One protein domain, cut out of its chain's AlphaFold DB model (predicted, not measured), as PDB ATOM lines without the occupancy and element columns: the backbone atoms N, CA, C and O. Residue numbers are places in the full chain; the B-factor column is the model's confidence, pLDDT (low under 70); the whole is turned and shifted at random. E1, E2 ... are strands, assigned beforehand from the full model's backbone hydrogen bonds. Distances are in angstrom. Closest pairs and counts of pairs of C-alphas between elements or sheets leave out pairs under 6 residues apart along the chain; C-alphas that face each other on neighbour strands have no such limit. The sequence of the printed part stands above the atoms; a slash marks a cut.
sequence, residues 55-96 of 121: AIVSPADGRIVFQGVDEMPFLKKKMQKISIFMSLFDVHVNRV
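This is residues 55 to 96 of the 121 residues of an uncharacterized protein of Candidatus Desulfofervidus auxilii (UniProt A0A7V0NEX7). One bent two-strand hairpin, E1 and E2, makes most of the long axis, which residues 86 to 89 carry on past the end of E2; the two stretches without named elements, residues 55 to 62 before E1 and 86 to 96 after E2, join the hairpin's open end, and their ends, Ala 55 and Val 96, lie off to one side of it with their C-alphas 11.9 A apart. The printed part has 42 residues, no named helix and two strands in the order E1, E2, antiparallel; the class is all strand, with 19 residues in named elements, under half. It is loose, with a radius of gyration of the C-alphas of 11.9 A, and elongated, spanning 34 by 20 by 18 A.

Start at C-alpha 55, (-34.395, -26.452, -29.201). E1, residues 63 to 72, covers 20.8 A and bends by 84 degrees at residue 69. E2, residues 77 to 85, covers 23.3 A, bends by 57 degrees at residue 80 and ends at C-alpha 85, (-19.702, -39.269, -37.780).

Look across the hairpin: E1 and E2 are antiparallel, their directions 161 degrees apart. C-alphas 71 and 78 face each other at 4.4 A. N 81 and O 68, 2.8 A, are within hydrogen-bond range, as are N 63 and O 85, 2.9 A.

The C-alphas farthest apart, of Lys 76 and Phe 89, are 34.2 A apart. The printed part has no cut, the link from E1 to E2 is tight, and no printed residue is under 70 in pLDDT.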
ATOM      1  N   ALA A  55     -34.940 -25.140 -28.891       89.88
ATOM      2  CA  ALA A  55     -34.395 -26.452 -29.201       89.88
ATOM      3  C   ALA A  55     -33.100 -26.324 -30.013       89.88
ATOM      4  O   ALA A  55     -33.022 -25.575 -30.986       89.88
ATOM      5  N   ILE A  56     -32.087 -27.090 -29.613       91.44
ATOM      6  CA  ILE A  56     -30.883 -27.314 -30.413       91.44
ATOM      7  C   ILE A  56     -31.111 -28.606 -31.187       91.44
ATOM      8  O   ILE A  56     -31.300 -29.664 -30.586       91.44
ATOM      9  N   VAL A  57     -31.098 -28.527 -32.514       93.56
ATOM     10  CA  VAL A  57     -31.305 -29.691 -33.384       93.56
ATOM     11  C   VAL A  57     -29.982 -30.314 -33.808       93.56
ATOM     12  O   VAL A  57     -28.923 -29.689 -33.734       93.56
ATOM     13  N   SER A  58     -30.029 -31.561 -34.283       94.06
ATOM     14  CA  SER A  58     -28.839 -32.183 -34.862       94.06
ATOM     15  C   SER A  58     -28.405 -31.423 -36.125       94.06
ATOM     16  O   SER A  58     -29.221 -31.261 -37.038       94.06
ATOM     17  N   PRO A  59     -27.133 -30.995 -36.231       94.81
ATOM     18  CA  PRO A  59     -26.637 -30.300 -37.415       94.81
ATOM     19  C   PRO A  59     -26.417 -31.233 -38.614       94.81
ATOM     20  O   PRO A  59     -26.283 -30.755 -39.736       94.81
ATOM     21  N   ALA A  60     -26.343 -32.548 -38.399       94.94
ATOM     22  CA  ALA A  60     -25.985 -33.528 -39.421       94.94
ATOM     23  C   ALA A  60     -26.667 -34.881 -39.168       94.94
ATOM     24  O   ALA A  60     -27.084 -35.174 -38.044       94.94
ATOM     25  N   ASP A  61     -26.760 -35.707 -40.214       94.62
ATOM     26  CA  ASP A  61     -27.095 -37.128 -40.063       94.62
ATOM     27  C   ASP A  61     -25.839 -37.930 -39.759       94.62
ATOM     28  O   ASP A  61     -24.760 -37.623 -40.261       94.62
ATOM     29  N   GLY A  62     -25.982 -38.964 -38.937       94.62
ATOM     30  CA  GLY A  62     -24.882 -39.854 -38.616       94.62
ATOM     31  C   GLY A  62     -24.978 -40.415 -37.209       94.62
ATOM     32  O   GLY A  62     -26.028 -40.403 -36.566       94.62
ATOM     33  N   ARG A  63     -23.846 -40.918 -36.721       94.81
ATOM     34  CA  ARG A  63     -23.731 -41.534 -35.398       94.81
ATOM     35  C   ARG A  63     -22.929 -40.648 -34.465       94.81
ATOM     36  O   ARG A  63     -21.882 -40.131 -34.846       94.81
ATOM     37  N   ILE A  64     -23.383 -40.517 -33.223       95.81
ATOM     38  CA  ILE A  64     -22.591 -39.869 -32.177       95.81
ATOM     39  C   ILE A  64     -21.392 -40.772 -31.868       95.81
ATOM     40  O   ILE A  64     -21.561 -41.919 -31.464       95.81
ATOM     41  N   VAL A  65     -20.180 -40.254 -32.074       94.94
ATOM     42  CA  VAL A  65     -18.916 -40.959 -31.781       94.94
ATOM     43  C   VAL A  65     -18.203 -40.411 -30.547       94.94
ATOM     44  O   VAL A  65     -17.272 -41.032 -30.043       94.94
ATOM     45  N   PHE A  66     -18.633 -39.249 -30.055       94.25
ATOM     46  CA  PHE A  66     -18.176 -38.677 -28.793       94.25
ATOM     47  C   PHE A  66     -19.254 -37.758 -28.220       94.25
ATOM     48  O   PHE A  66     -19.816 -36.941 -28.951       94.25
ATOM     49  N   GLN A  67     -19.487 -37.863 -26.916       95.50
ATOM     50  CA  GLN A  67     -20.310 -36.947 -26.137       95.50
ATOM     51  C   GLN A  67     -19.631 -36.738 -24.783       95.50
ATOM     52  O   GLN A  67     -19.407 -37.698 -24.051       95.50
ATOM     53  N   GLY A  68     -19.289 -35.497 -24.454       95.12
ATOM     54  CA  GLY A  68     -18.670 -35.181 -23.171       95.12
ATOM     55  C   GLY A  68     -18.018 -33.809 -23.147       95.12
ATOM     56  O   GLY A  68     -18.138 -33.026 -24.087       95.12
ATOM     57  N   VAL A  69     -17.311 -33.518 -22.059       95.88
ATOM     58  CA  VAL A  69     -16.597 -32.250 -21.897       95.88
ATOM     59  C   VAL A  69     -15.245 -32.321 -22.599       95.88
ATOM     60  O   VAL A  69     -14.452 -33.218 -22.329       95.88
ATOM     61  N   ASP A  70     -14.973 -31.347 -23.460       93.62
ATOM     62  CA  ASP A  70     -13.690 -31.172 -24.143       93.62
ATOM     63  C   ASP A  70     -13.310 -29.683 -24.172       93.62
ATOM     64  O   ASP A  70     -14.149 -28.805 -23.942       93.62
ATOM     65  N   GLU A  71     -12.043 -29.372 -24.425       92.06
ATOM     66  CA  GLU A  71     -11.594 -27.991 -24.560       92.06
ATOM     67  C   GLU A  71     -11.979 -27.435 -25.938       92.06
ATOM     68  O   GLU A  71     -11.562 -27.941 -26.980       92.06
ATOM     69  N   MET A  72     -12.770 -26.359 -25.962       86.50
ATOM     70  CA  MET A  72     -13.111 -25.676 -27.207       86.50
ATOM     71  C   MET A  72     -11.872 -24.940 -27.747       86.50
ATOM     72  O   MET A  72     -11.432 -23.978 -27.108       86.50
ATOM     73  N   PRO A  73     -11.364 -25.272 -28.954       82.88
ATOM     74  CA  PRO A  73     -10.102 -24.721 -29.464       82.88
ATOM     75  C   PRO A  73     -10.061 -23.190 -29.566       82.88
ATOM     76  O   PRO A  73      -8.991 -22.592 -29.521       82.88
ATOM     77  N   PHE A  74     -11.224 -22.550 -29.721       79.31
ATOM     78  CA  PHE A  74     -11.342 -21.099 -29.877       79.31
ATOM     79  C   PHE A  74     -11.399 -20.339 -28.552       79.31
ATOM     80  O   PHE A  74     -10.853 -19.244 -28.456       79.31
ATOM     81  N   LEU A  75     -12.080 -20.894 -27.547       84.81
ATOM     82  CA  LEU A  75     -12.292 -20.223 -26.262       84.81
ATOM     83  C   LEU A  75     -11.324 -20.696 -25.176       84.81
ATOM     84  O   LEU A  75     -11.286 -20.065 -24.123       84.81
ATOM     85  N   LYS A  76     -10.572 -21.785 -25.413       89.00
ATOM     86  CA  LYS A  76      -9.717 -22.453 -24.414       89.00
ATOM     87  C   LYS A  76     -10.467 -22.737 -23.107       89.00
ATOM     88  O   LYS A  76      -9.981 -22.516 -22.001       89.00
ATOM     89  N   LYS A  77     -11.733 -23.137 -23.249       92.94
ATOM     90  CA  LYS A  77     -12.661 -23.418 -22.149       92.94
ATOM     91  C   LYS A  77     -13.242 -24.808 -22.321       92.94
ATOM     92  O   LYS A  77     -13.525 -25.229 -23.442       92.94
ATOM     93  N   LYS A  78     -13.462 -25.487 -21.199       94.50
ATOM     94  CA  LYS A  78     -14.171 -26.766 -21.150       94.50
ATOM     95  C   LYS A  78     -15.642 -26.552 -21.504       94.50
ATOM     96  O   LYS A  78     -16.322 -25.765 -20.851       94.50
ATOM     97  N   MET A  79     -16.117 -27.233 -22.541       94.38
ATOM     98  CA  MET A  79     -17.493 -27.151 -23.032       94.38
ATOM     99  C   MET A  79     -18.015 -28.541 -23.387       94.38
ATOM    100  O   MET A  79     -17.237 -29.458 -23.639       94.38
ATOM    101  N   GLN A  80     -19.339 -28.692 -23.420       93.69
ATOM    102  CA  GLN A  80     -19.960 -29.899 -23.960       93.69
ATOM    103  C   GLN A  80     -19.666 -29.995 -25.459       93.69
ATOM    104  O   GLN A  80     -19.937 -29.064 -26.218       93.69
ATOM    105  N   LYS A  81     -19.104 -31.127 -25.873       94.25
ATOM    106  CA  LYS A  81     -18.772 -31.457 -27.254       94.25
ATOM    107  C   LYS A  81     -19.532 -32.706 -27.667       94.25
ATOM    108  O   LYS A  81     -19.503 -33.728 -26.983       94.25
ATOM    109  N   ILE A  82     -20.162 -32.612 -28.831       94.25
ATOM    110  CA  ILE A  82     -20.811 -33.723 -29.515       94.25
ATOM    111  C   ILE A  82     -20.114 -33.878 -30.865       94.25
ATOM    112  O   ILE A  82     -20.061 -32.929 -31.648       94.25
ATOM    113  N   SER A  83     -19.561 -35.059 -31.128       94.00
ATOM    114  CA  SER A  83     -18.968 -35.400 -32.423       94.00
ATOM    115  C   SER A  83     -19.891 -36.360 -33.157       94.00
ATOM    116  O   SER A  83     -20.205 -37.431 -32.633       94.00
ATOM    117  N   ILE A  84     -20.284 -35.998 -34.377       95.25
ATOM    118  CA  ILE A  84     -21.149 -36.806 -35.241       95.25
ATOM    119  C   ILE A  84     -20.312 -37.311 -36.416       95.25
ATOM    120  O   ILE A  84     -19.662 -36.528 -37.105       95.25
ATOM    121  N   PHE A  85     -20.311 -38.624 -36.624       94.50
ATOM    122  CA  PHE A  85     -19.702 -39.269 -37.780       94.50
ATOM    123  C   PHE A  85     -20.766 -39.547 -38.837       94.50
ATOM    124  O   PHE A  85     -21.723 -40.275 -38.572       94.50
ATOM    125  N   MET A  86     -20.561 -38.993 -40.028       93.81
ATOM    126  CA  MET A  86     -21.418 -39.185 -41.196       93.81
ATOM    127  C   MET A  86     -20.847 -40.337 -42.027       93.81
ATOM    128  O   MET A  86     -19.716 -40.264 -42.511       93.81
ATOM    129  N   SER A  87     -21.599 -41.424 -42.147       92.19
ATOM    130  CA  SER A  87     -21.274 -42.542 -43.030       92.19
ATOM    131  C   SER A  87     -21.658 -42.224 -44.474       92.19
ATOM    132  O   SER A  87     -22.442 -41.315 -44.722       92.19
ATOM    133  N   LEU A  88     -21.194 -43.037 -45.429       89.38
ATOM    134  CA  LEU A  88     -21.543 -42.921 -46.854       89.38
ATOM    135  C   LEU A  88     -23.056 -42.968 -47.138       89.38
ATOM    136  O   LEU A  88     -23.489 -42.520 -48.197       89.38
ATOM    137  N   PHE A  89     -23.849 -43.511 -46.211       92.00
ATOM    138  CA  PHE A  89     -25.300 -43.610 -46.344       92.00
ATOM    139  C   PHE A  89     -26.042 -42.394 -45.784       92.00
ATOM    140  O   PHE A  89     -27.225 -42.219 -46.076       92.00
ATOM    141  N   ASP A  90     -25.370 -41.548 -45.006       93.69
ATOM    142  CA  ASP A  90     -25.959 -40.367 -44.385       93.69
ATOM    143  C   ASP A  90     -26.032 -39.187 -45.368       93.69
ATOM    144  O   ASP A  90     -25.330 -39.129 -46.382       93.69
ATOM    145  N   VAL A  91     -26.903 -38.219 -45.080       93.44
ATOM    146  CA  VAL A  91     -26.987 -36.974 -45.855       93.44
ATOM    147  C   VAL A  91     -25.756 -36.123 -45.566       93.44
ATOM    148  O   VAL A  91     -25.639 -35.606 -44.461       93.44
ATOM    149  N   HIS A  92     -24.873 -35.917 -46.552       91.94
ATOM    150  CA  HIS A  92     -23.608 -35.172 -46.410       91.94
ATOM    151  C   HIS A  92     -23.788 -33.645 -46.449       91.94
ATOM    152  O   HIS A  92     -23.099 -32.929 -47.176       91.94
ATOM    153  N   VAL A  93     -24.737 -33.138 -45.660       92.38
ATOM    154  CA  VAL A  93     -25.037 -31.708 -45.530       92.38
ATOM    155  C   VAL A  93     -25.062 -31.329 -44.054       92.38
ATOM    156  O   VAL A  93     -25.894 -31.827 -43.295       92.38
ATOM    157  N   ASN A  94     -24.187 -30.395 -43.675       93.56
ATOM    158  CA  ASN A  94     -24.190 -29.787 -42.348       93.56
ATOM    159  C   ASN A  94     -25.107 -28.563 -42.345       93.56
ATOM    160  O   ASN A  94     -24.960 -27.664 -43.173       93.56
ATOM    161  N   ARG A  95     -26.032 -28.523 -41.391       91.69
ATOM    162  CA  ARG A  95     -26.978 -27.430 -41.159       91.69
ATOM    163  C   ARG A  95     -26.651 -26.715 -39.854       91.69
ATOM    164  O   ARG A  95     -25.925 -27.225 -39.002       91.69
ATOM    165  N   VAL A  96     -27.204 -25.518 -39.702       92.31
ATOM    166  CA  VAL A  96     -27.091 -24.745 -38.466       92.31
ATOM    167  C   VAL A  96     -28.011 -25.372 -37.400       92.31
ATOM    168  O   VAL A  96     -29.197 -25.541 -37.674       92.31
TER     169      VAL A  96